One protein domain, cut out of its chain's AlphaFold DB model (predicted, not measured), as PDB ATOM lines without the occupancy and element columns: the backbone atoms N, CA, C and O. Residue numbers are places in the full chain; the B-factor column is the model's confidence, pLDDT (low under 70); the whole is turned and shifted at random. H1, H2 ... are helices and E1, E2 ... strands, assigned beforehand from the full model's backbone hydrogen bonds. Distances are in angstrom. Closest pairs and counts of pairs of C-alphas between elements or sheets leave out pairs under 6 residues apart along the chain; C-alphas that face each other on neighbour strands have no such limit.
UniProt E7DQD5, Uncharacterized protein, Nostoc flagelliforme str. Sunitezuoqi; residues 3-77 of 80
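Overview. This is residues 3 to 77 of the 80 residues of an uncharacterized protein of Nostoc flagelliforme str. Sunitezuoqi (UniProt E7DQD5). A small head, two short parallel strands E1 and E2 with helix H1 beside E2, is joined by the long link of residues 29 to 42 and helix H2 to a long two-stranded hairpin, E3 and E4. Residues 62 to 67, at the hairpin's turn, stick out. The printed part has 75 residues, in the order E1, H1, E2, H2, E3, E4; the class is mixed, with under half of the residues in named elements. It is loose, with a radius of gyration of the C-alphas of 16.2 A, and elongated, spanning 43 by 27 by 24 A.

Arrangement. E1, residues 3 to 5, H1, residues 12 to 19, and E2, residues 25 to 28, form a strand-helix-strand unit, two parallel neighbour strands with a helix between, whose crossover is right-handed. E1 and E2 are parallel at 7 degrees, with N 5 and O 27 2.9 A apart. The closest C-alphas of H1 and E2, Val 18 and Gly 25, are 7.1 A apart. H2, residues 43 to 49, is apart from E1 and H1. E3, residues 54 to 60, and E4, residues 69 to 75, form an antiparallel hairpin at 153 degrees; N 58 and O 71 are 2.7 A apart. Both are apart from E1, H1 and E2. In H1 and H2 every O i to N i+4 pair is within hydrogen-bond range.

Along the chain. E1 begins at C-alpha 3 (147.141, 155.012, 133.556) and measures 6.7 A; H1 measures 11.0 A, E2 10.1 A and H2 10.2 A. E3 measures 18.7 A and E4 19.3 A, ending at C-alpha 75 (166.546, 152.994, 137.901).

Size, cuts and confidence. The farthest C-alphas, Gln 38 and Ser 64, are 46.2 A apart. The link E2 to H2 is long. The printed part has no cut, and no printed residue is under 70 in pLDDT.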
ATOM      1  N   HIS A   3     147.537 153.773 132.887       93.31
ATOM      2  CA  HIS A   3     147.141 155.012 133.556       93.31
ATOM      3  C   HIS A   3     148.351 155.614 134.269       93.31
ATOM      4  O   HIS A   3     149.058 154.900 134.978       93.31
ATOM      5  N   VAL A   4     148.589 156.912 134.089       96.12
ATOM      6  CA  VAL A   4     149.732 157.611 134.686       96.12
ATOM      7  C   VAL A   4     149.221 158.665 135.658       96.12
ATOM      8  O   VAL A   4     148.427 159.519 135.270       96.12
ATOM      9  N   PHE A   5     149.692 158.609 136.901       95.44
ATOM     10  CA  PHE A   5     149.333 159.544 137.961       95.44
ATOM     11  C   PHE A   5     150.582 160.152 138.612       95.44
ATOM     12  O   PHE A   5     151.576 159.460 138.850       95.44
ATOM     13  N   ASP A   6     150.521 161.447 138.937       96.12
ATOM     14  CA  ASP A   6     151.508 162.086 139.819       96.12
ATOM     15  C   ASP A   6     151.207 161.745 141.297       96.12
ATOM     16  O   ASP A   6     150.385 160.872 141.585       96.12
ATOM     17  N   ARG A   7     151.873 162.417 142.245       95.75
ATOM     18  CA  ARG A   7     151.804 162.132 143.691       95.75
ATOM     19  C   ARG A   7     150.392 162.019 144.266       95.75
ATOM     20  O   ARG A   7     150.185 161.232 145.180       95.75
ATOM     21  N   GLU A   8     149.435 162.788 143.754       95.31
ATOM     22  CA  GLU A   8     148.045 162.774 144.235       95.31
ATOM     23  C   GLU A   8     147.321 161.456 143.936       95.31
ATOM     24  O   GLU A   8     146.406 161.080 144.660       95.31
ATOM     25  N   GLY A   9     147.749 160.721 142.904       94.19
ATOM     26  CA  GLY A   9     147.208 159.396 142.607       94.19
ATOM     27  C   GLY A   9     147.827 158.278 143.439       94.19
ATOM     28  O   GLY A   9     147.448 157.122 143.259       94.19
ATOM     29  N   ASP A  10     148.757 158.586 144.351       96.19
ATOM     30  CA  ASP A  10     149.277 157.631 145.330       96.19
ATOM     31  C   ASP A  10     148.264 157.399 146.461       96.19
ATOM     32  O   ASP A  10     148.533 157.655 147.635       96.19
ATOM     33  N   ILE A  11     147.100 156.868 146.086       94.75
ATOM     34  CA  ILE A  11     145.991 156.488 146.963       94.75
ATOM     35  C   ILE A  11     145.635 155.016 146.741       94.75
ATOM     36  O   ILE A  11     145.806 154.469 145.651       94.75
ATOM     37  N   THR A  12     145.184 154.345 147.797       93.06
ATOM     38  CA  THR A  12     145.001 152.884 147.804       93.06
ATOM     39  C   THR A  12     143.925 152.436 146.808       93.06
ATOM     40  O   THR A  12     144.098 151.445 146.099       93.06
ATOM     41  N   GLU A  13     142.871 153.230 146.669       94.00
ATOM     42  CA  GLU A  13     141.702 152.989 145.829       94.00
ATOM     43  C   GLU A  13     142.059 152.908 144.341       94.00
ATOM     44  O   GLU A  13     141.455 152.129 143.601       94.00
ATOM     45  N   VAL A  14     143.067 153.669 143.895       92.94
ATOM     46  CA  VAL A  14     143.566 153.600 142.513       92.94
ATOM     47  C   VAL A  14     144.130 152.211 142.230       92.94
ATOM     48  O   VAL A  14     143.775 151.592 141.225       92.94
ATOM     49  N   PHE A  15     144.965 151.683 143.128       92.38
ATOM     50  CA  PHE A  15     145.547 150.351 142.963       92.38
ATOM     51  C   PHE A  15     144.478 149.260 143.023       92.38
ATOM     52  O   PHE A  15     144.496 148.347 142.196       92.38
ATOM     53  N   ASP A  16     143.526 149.365 143.948       93.62
ATOM     54  CA  ASP A  16     142.445 148.387 144.078       93.62
ATOM     55  C   ASP A  16     141.517 148.384 142.865       93.62
ATOM     56  O   ASP A  16     141.131 147.312 142.393       93.62
ATOM     57  N   LYS A  17     141.225 149.555 142.287       92.50
ATOM     58  CA  LYS A  17     140.419 149.627 141.069       92.50
ATOM     59  C   LYS A  17     141.148 149.038 139.867       92.50
ATOM     60  O   LYS A  17     140.551 148.267 139.121       92.50
ATOM     61  N   VAL A  18     142.431 149.359 139.690       92.31
ATOM     62  CA  VAL A  18     143.234 148.844 138.567       92.31
ATOM     63  C   VAL A  18     143.384 147.324 138.639       92.31
ATOM     64  O   VAL A  18     143.288 146.669 137.606       92.31
ATOM     65  N   ARG A  19     143.534 146.740 139.837       90.69
ATOM     66  CA  ARG A  19     143.605 145.276 140.032       90.69
ATOM     67  C   ARG A  19     142.370 144.523 139.527       90.69
ATOM     68  O   ARG A  19     142.481 143.344 139.209       90.69
ATOM     69  N   GLN A  20     141.209 145.177 139.466       93.38
ATOM     70  CA  GLN A  20     139.963 144.585 138.964       93.38
ATOM     71  C   GLN A  20     139.854 144.628 137.432       93.38
ATOM     72  O   GLN A  20     138.989 143.966 136.861       93.38
ATOM     73  N   LEU A  21     140.691 145.422 136.758       93.19
ATOM     74  CA  LEU A  21     140.651 145.602 135.312       93.19
ATOM     75  C   LEU A  21     141.614 144.631 134.623       93.19
ATOM     76  O   LEU A  21     142.751 144.441 135.048       93.19
ATOM     77  N   GLN A  22     141.181 144.047 133.507       92.38
ATOM     78  CA  GLN A  22     142.055 143.239 132.657       92.38
ATOM     79  C   GLN A  22     142.850 144.130 131.690       92.38
ATOM     80  O   GLN A  22     142.413 145.222 131.319       92.38
ATOM     81  N   HIS A  23     144.039 143.667 131.287       91.56
ATOM     82  CA  HIS A  23     144.902 144.321 130.285       91.56
ATOM     83  C   HIS A  23     145.234 145.804 130.573       91.56
ATOM     84  O   HIS A  23     145.459 146.612 129.659       91.56
ATOM     85  N   THR A  24     145.279 146.162 131.857       93.50
ATOM     86  CA  THR A  24     145.491 147.531 132.332       93.50
ATOM     87  C   THR A  24     146.668 147.587 133.298       93.50
ATOM     88  O   THR A  24     146.769 146.779 134.217       93.50
ATOM     89  N   GLY A  25     147.567 148.544 133.073       92.44
ATOM     90  CA  GLY A  25     148.672 148.864 133.971       92.44
ATOM     91  C   GLY A  25     148.499 150.242 134.600       92.44
ATOM     92  O   GLY A  25     147.715 151.068 134.125       92.44
ATOM     93  N   VAL A  26     149.270 150.510 135.652       95.12
ATOM     94  CA  VAL A  26     149.312 151.824 136.296       95.12
ATOM     95  C   VAL A  26     150.749 152.221 136.617       95.12
ATOM     96  O   VAL A  26     151.544 151.397 137.062       95.12
ATOM     97  N   LEU A  27     151.064 153.491 136.389       95.75
ATOM     98  CA  LEU A  27     152.279 154.152 136.837       95.75
ATOM     99  C   LEU A  27     151.874 155.284 137.776       95.75
ATOM    100  O   LEU A  27     151.183 156.214 137.366       95.75
ATOM    101  N   VAL A  28     152.309 155.210 139.030       96.06
ATOM    102  CA  VAL A  28     152.033 156.236 140.038       96.06
ATOM    103  C   VAL A  28     153.346 156.724 140.616       96.06
ATOM    104  O   VAL A  28     154.201 155.920 140.996       96.06
ATOM    105  N   ARG A  29     153.508 158.042 140.729       97.06
ATOM    106  CA  ARG A  29     154.616 158.600 141.499       97.06
ATOM    107  C   ARG A  29     154.341 158.432 142.991       97.06
ATOM    108  O   ARG A  29     153.438 159.064 143.526       97.06
ATOM    109  N   ALA A  30     155.162 157.634 143.665       96.12
ATOM    110  CA  ALA A  30     155.029 157.421 145.102       96.12
ATOM    111  C   ALA A  30     155.169 158.735 145.897       96.12
ATOM    112  O   ALA A  30     156.104 159.515 145.684       96.12
ATOM    113  N   ALA A  31     154.248 158.945 146.835       96.75
ATOM    114  CA  ALA A  31     154.236 160.021 147.821       96.75
ATOM    115  C   ALA A  31     154.406 159.482 149.256       96.75
ATOM    116  O   ALA A  31     154.965 160.177 150.103       96.75
ATOM    117  N   HIS A  32     153.992 158.238 149.521       94.69
ATOM    118  CA  HIS A  32     154.005 157.618 150.849       94.69
ATOM    119  C   HIS A  32     155.019 156.468 150.974       94.69
ATOM    120  O   HIS A  32     155.221 155.685 150.043       94.69
ATOM    121  N   ASN A  33     155.596 156.294 152.172       93.81
ATOM    122  CA  ASN A  33     156.445 155.141 152.504       93.81
ATOM    123  C   ASN A  33     155.607 153.910 152.875       93.81
ATOM    124  O   ASN A  33     155.432 153.557 154.052       93.81
ATOM    125  N   ARG A  34     155.016 153.291 151.858       92.00
ATOM    126  CA  ARG A  34     154.090 152.166 152.029       92.00
ATOM    127  C   ARG A  34     154.792 150.932 152.607       92.00
ATOM    128  O   ARG A  34     155.985 150.727 152.390       92.00
ATOM    129  N   SER A  35     154.030 150.122 153.344       92.62
ATOM    130  CA  SER A  35     154.450 148.771 153.738       92.62
ATOM    131  C   SER A  35     154.380 147.854 152.521       92.62
ATOM    132  O   SER A  35     153.400 147.915 151.776       92.62
ATOM    133  N   LEU A  36     155.404 147.031 152.318       89.94
ATOM    134  CA  LEU A  36     155.469 146.070 151.216       89.94
ATOM    135  C   LEU A  36     154.916 144.699 151.610       89.94
ATOM    136  O   LEU A  36     154.346 144.003 150.772       89.94
ATOM    137  N   ASP A  37     155.054 144.330 152.878       85.31
ATOM    138  CA  ASP A  37     154.642 143.035 153.404       85.31
ATOM    139  C   ASP A  37     154.111 143.143 154.844       85.31
ATOM    140  O   ASP A  37     153.951 144.236 155.401       85.31
ATOM    141  N   GLN A  38     153.810 141.982 155.433       80.00
ATOM    142  CA  GLN A  38     153.375 141.849 156.826       80.00
ATOM    143  C   GLN A  38     154.518 142.084 157.828       80.00
ATOM    144  O   GLN A  38     154.255 142.360 158.996       80.00
ATOM    145  N   ASN A  39     155.777 142.038 157.378       78.94
ATOM    146  CA  ASN A  39     156.967 142.231 158.209       78.94
ATOM    147  C   ASN A  39     157.364 143.709 158.339       78.94
ATOM    148  O   ASN A  39     158.425 144.024 158.875       78.94
ATOM    149  N   SER A  40     156.504 144.628 157.886       79.44
ATOM    150  CA  SER A  40     156.721 146.077 157.934       79.44
ATOM    151  C   SER A  40     157.907 146.571 157.103       79.44
ATOM    152  O   SER A  40     158.408 147.672 157.355       79.44
ATOM    153  N   GLU A  41     158.344 145.813 156.092       90.44
ATOM    154  CA  GLU A  41     159.361 146.308 155.173       90.44
ATOM    155  C   GLU A  41     158.823 147.527 154.406       90.44
ATOM    156  O   GLU A  41     157.704 147.528 153.884       90.44
ATOM    157  N   ARG A  42     159.609 148.607 154.373       93.88
ATOM    158  CA  ARG A  42     159.186 149.906 153.841       93.88
ATOM    159  C   ARG A  42     159.704 150.140 152.429       93.88
ATOM    160  O   ARG A  42     160.868 149.861 152.141       93.88
ATOM    161  N   LEU A  43     158.846 150.713 151.581       93.94
ATOM    162  CA  LEU A  43     159.112 150.969 150.163       93.94
ATOM    163  C   LEU A  43     160.473 151.630 149.918       93.94
ATOM    164  O   LEU A  43     161.249 151.133 149.105       93.94
ATOM    165  N   TRP A  44     160.765 152.739 150.603       94.19
ATOM    166  CA  TRP A  44     161.995 153.495 150.350       94.19
ATOM    167  C   TRP A  44     163.238 152.703 150.747       94.19
ATOM    168  O   TRP A  44     164.124 152.525 149.918       94.19
ATOM    169  N   SER A  45     163.262 152.145 151.960       93.25
ATOM    170  CA  SER A  45     164.403 151.367 152.458       93.25
ATOM    171  C   SER A  45     164.686 150.143 151.583       93.25
ATOM    172  O   SER A  45     165.838 149.859 151.260       93.25
ATOM    173  N   LYS A  46     163.639 149.440 151.135       92.62
ATOM    174  CA  LYS A  46     163.800 148.276 150.258       92.62
ATOM    175  C   LYS A  46     164.286 148.659 148.863       92.62
ATOM    176  O   LYS A  46     165.111 147.937 148.305       92.62
ATOM    177  N   LEU A  47     163.799 149.775 148.311       92.88
ATOM    178  CA  LEU A  47     164.246 150.298 147.017       92.88
ATOM    179  C   LEU A  47     165.707 150.756 147.085       92.88
ATOM    180  O   LEU A  47     166.483 150.465 146.180       92.88
ATOM    181  N   GLU A  48     166.099 151.437 148.161       92.25
ATOM    182  CA  GLU A  48     167.473 151.890 148.386       92.25
ATOM    183  C   GLU A  48     168.463 150.726 148.447       92.25
ATOM    184  O   GLU A  48     169.545 150.839 147.869       92.25
ATOM    185  N   ALA A  49     168.070 149.603 149.051       92.94
ATOM    186  CA  ALA A  49     168.886 148.394 149.133       92.94
ATOM    187  C   ALA A  49     169.090 147.678 147.783       92.94
ATOM    188  O   ALA A  49     170.014 146.876 147.659       92.94
ATOM    189  N   GLN A  50     168.261 147.949 146.767       93.38
ATOM    190  CA  GLN A  50     168.449 147.350 145.443       93.38
ATOM    191  C   GLN A  50     169.671 147.946 144.737       93.38
ATOM    192  O   GLN A  50     169.971 149.141 144.864       93.38
ATOM    193  N   SER A  51     170.357 147.134 143.936       94.56
ATOM    194  CA  SER A  51     171.357 147.639 142.998       94.56
ATOM    195  C   SER A  51     170.692 148.474 141.897       94.56
ATOM    196  O   SER A  51     169.502 148.335 141.594       94.56
ATOM    197  N   ILE A  52     171.461 149.387 141.309       94.69
ATOM    198  CA  ILE A  52     171.020 150.132 140.128       94.69
ATOM    199  C   ILE A  52     171.041 149.159 138.947       94.69
ATOM    200  O   ILE A  52     172.088 148.608 138.623       94.69
ATOM    201  N   GLY A  53     169.879 148.930 138.335       92.88
ATOM    202  CA  GLY A  53     169.759 148.055 137.166       92.88
ATOM    203  C   GLY A  53     170.048 148.782 135.855       92.88
ATOM    204  O   GLY A  53     170.468 148.163 134.883       92.88
ATOM    205  N   PHE A  54     169.817 150.096 135.825       93.38
ATOM    206  CA  PHE A  54     170.040 150.935 134.653       93.38
ATOM    207  C   PHE A  54     170.229 152.398 135.060       93.38
ATOM    208  O   PHE A  54     169.617 152.857 136.024       93.38
ATOM    209  N   GLU A  55     171.024 153.140 134.300       95.62
ATOM    210  CA  GLU A  55     171.208 154.578 134.460       95.62
ATOM    211  C   GLU A  55     170.797 155.304 133.184       95.62
ATOM    212  O   GLU A  55     171.159 154.901 132.081       95.62
ATOM    213  N   GLN A  56     170.056 156.397 133.343       94.12
ATOM    214  CA  GLN A  56     169.660 157.260 132.245       94.12
ATOM    215  C   GLN A  56     170.288 158.635 132.405       94.12
ATOM    216  O   GLN A  56     170.068 159.325 133.402       94.12
ATOM    217  N   GLU A  57     170.995 159.075 131.372       96.31
ATOM    218  CA  GLU A  57     171.396 160.467 131.246       96.31
ATOM    219  C   GLU A  57     170.185 161.329 130.862       96.31
ATOM    220  O   GLU A  57     169.473 161.053 129.893       96.31
ATOM    221  N   ILE A  58     169.943 162.384 131.632       94.88
ATOM    222  CA  ILE A  58     168.847 163.328 131.459       94.88
ATOM    223  C   ILE A  58     169.436 164.721 131.277       94.88
ATOM    224  O   ILE A  58     170.136 165.252 132.144       94.88
ATOM    225  N   LYS A  59     169.100 165.338 130.143       94.94
ATOM    226  CA  LYS A  59     169.390 166.746 129.871       94.94
ATOM    227  C   LYS A  59     168.300 167.593 130.508       94.94
ATOM    228  O   LYS A  59     167.147 167.541 130.090       94.94
ATOM    229  N   LEU A  60     168.664 168.358 131.529       93.56
ATOM    230  CA  LEU A  60     167.762 169.305 132.166       93.56
ATOM    231  C   LEU A  60     167.927 170.666 131.480       93.56
ATOM    232  O   LEU A  60     169.044 171.195 131.478       93.56
ATOM    233  N   PRO A  61     166.857 171.216 130.879       92.75
ATOM    234  CA  PRO A  61     166.923 172.495 130.189       92.75
ATOM    235  C   PRO A  61     167.082 173.649 131.180       92.75
ATOM    236  O   PRO A  61     166.835 173.506 132.381       92.75
ATOM    237  N   ASP A  62     167.478 174.800 130.647       94.75
ATOM    238  CA  ASP A  62     167.536 176.040 131.408       94.75
ATOM    239  C   ASP A  62     166.130 176.477 131.848       94.75
ATOM    240  O   ASP A  62     165.130 176.251 131.161       94.75
ATOM    241  N   THR A  63     166.051 177.106 133.011       92.75
ATOM    242  CA  THR A  63     164.827 177.682 133.570       92.75
ATOM    243  C   THR A  63     165.158 179.023 134.209       92.75
ATOM    244  O   THR A  63     166.300 179.269 134.583       92.75
ATOM    245  N   SER A  64     164.151 179.860 134.472       90.50
ATOM    246  CA  SER A  64     164.336 181.173 135.119       90.50
ATOM    247  C   SER A  64     165.104 181.153 136.451       90.50
ATOM    248  O   SER A  64     165.526 182.204 136.924       90.50
ATOM    249  N   LYS A  65     165.272 179.979 137.076       93.00
ATOM    250  CA  LYS A  65     165.960 179.799 138.362       93.00
ATOM    251  C   LYS A  65     167.156 178.841 138.316       93.00
ATOM    252  O   LYS A  65     167.810 178.684 139.344       93.00
ATOM    253  N   ARG A  66     167.402 178.121 137.214       89.38
ATOM    254  CA  ARG A  66     168.411 177.043 137.161       89.38
ATOM    255  C   ARG A  66     168.981 176.896 135.760       89.38
ATOM    256  O   ARG A  66     168.204 176.603 134.859       89.38
ATOM    257  N   SER A  67     170.307 176.961 135.652       91.69
ATOM    258  CA  SER A  67     171.041 176.721 134.409       91.69
ATOM    259  C   SER A  67     170.860 175.291 133.900       91.69
ATOM    260  O   SER A  67     170.713 174.344 134.684       91.69
ATOM    261  N   ALA A  68     170.951 175.133 132.580       91.94
ATOM    262  CA  ALA A  68     170.955 173.824 131.941       91.94
ATOM    263  C   ALA A  68     172.078 172.934 132.500       91.94
ATOM    264  O   ALA A  68     173.193 173.398 132.757       91.94
ATOM    265  N   ARG A  69     171.786 171.646 132.692       93.00
ATOM    266  CA  ARG A  69     172.766 170.676 133.199       93.00
ATOM    267  C   ARG A  69     172.457 169.255 132.757       93.00
ATOM    268  O   ARG A  69     171.310 168.901 132.489       93.00
ATOM    269  N   LEU A  70     173.493 168.430 132.763       90.25
ATOM    270  CA  LEU A  70     173.377 166.987 132.609       90.25
ATOM    271  C   LEU A  70     173.177 166.333 133.975       90.25
ATOM    272  O   LEU A  70     173.708 166.798 134.984       90.25
ATOM    273  N   SER A  71     172.360 165.293 134.049       91.69
ATOM    274  CA  SER A  71     172.116 164.550 135.287       91.69
ATOM    275  C   SER A  71     171.915 163.081 134.984       91.69
ATOM    276  O   SER A  71     171.329 162.749 133.964       91.69
ATOM    277  N   ILE A  72     172.361 162.213 135.882       90.81
ATOM    278  CA  ILE A  72     172.138 160.773 135.768       90.81
ATOM    279  C   ILE A  72     171.010 160.392 136.724       90.81
ATOM    280  O   ILE A  72     171.036 160.756 137.902       90.81
ATOM    281  N   ALA A  73     170.006 159.689 136.210       90.06
ATOM    282  CA  ALA A  73     168.943 159.087 136.996       90.06
ATOM    283  C   ALA A  73     169.117 157.566 137.019       90.06
ATOM    284  O   ALA A  73     169.088 156.919 135.974       90.06
ATOM    285  N   GLY A  74     169.276 156.997 138.214       90.38
ATOM    286  CA  GLY A  74     169.335 155.550 138.410       90.38
ATOM    287  C   GLY A  74     167.939 154.937 138.502       90.38
ATOM    288  O   GLY A  74     167.077 155.432 139.230       90.38
ATOM    289  N   CYS A  75     167.725 153.836 137.792       90.50
ATOM    290  CA  CYS A  75     166.546 152.994 137.901       90.50
ATOM    291  C   CYS A  75     166.872 151.771 138.762       90.50
ATOM    292  O   CYS A  75     167.800 151.008 138.478       90.50
ATOM    293  N   LYS A  76     166.085 151.589 139.820       92.12
ATOM    294  CA  LYS A  76     166.121 150.414 140.688       92.12
ATOM    295  C   LYS A  76     164.801 149.676 140.545       92.12
ATOM    296  O   LYS A  76     163.743 150.306 140.533       92.12
ATOM    297  N   ILE A  77     164.866 148.356 140.431       85.88
ATOM    298  CA  ILE A  77     163.685 147.513 140.252       85.88
ATOM    299  C   ILE A  77     163.487 146.711 141.529       85.88
ATOM    300  O   ILE A  77     164.379 145.995 141.969       85.88
TER     301      ILE A  77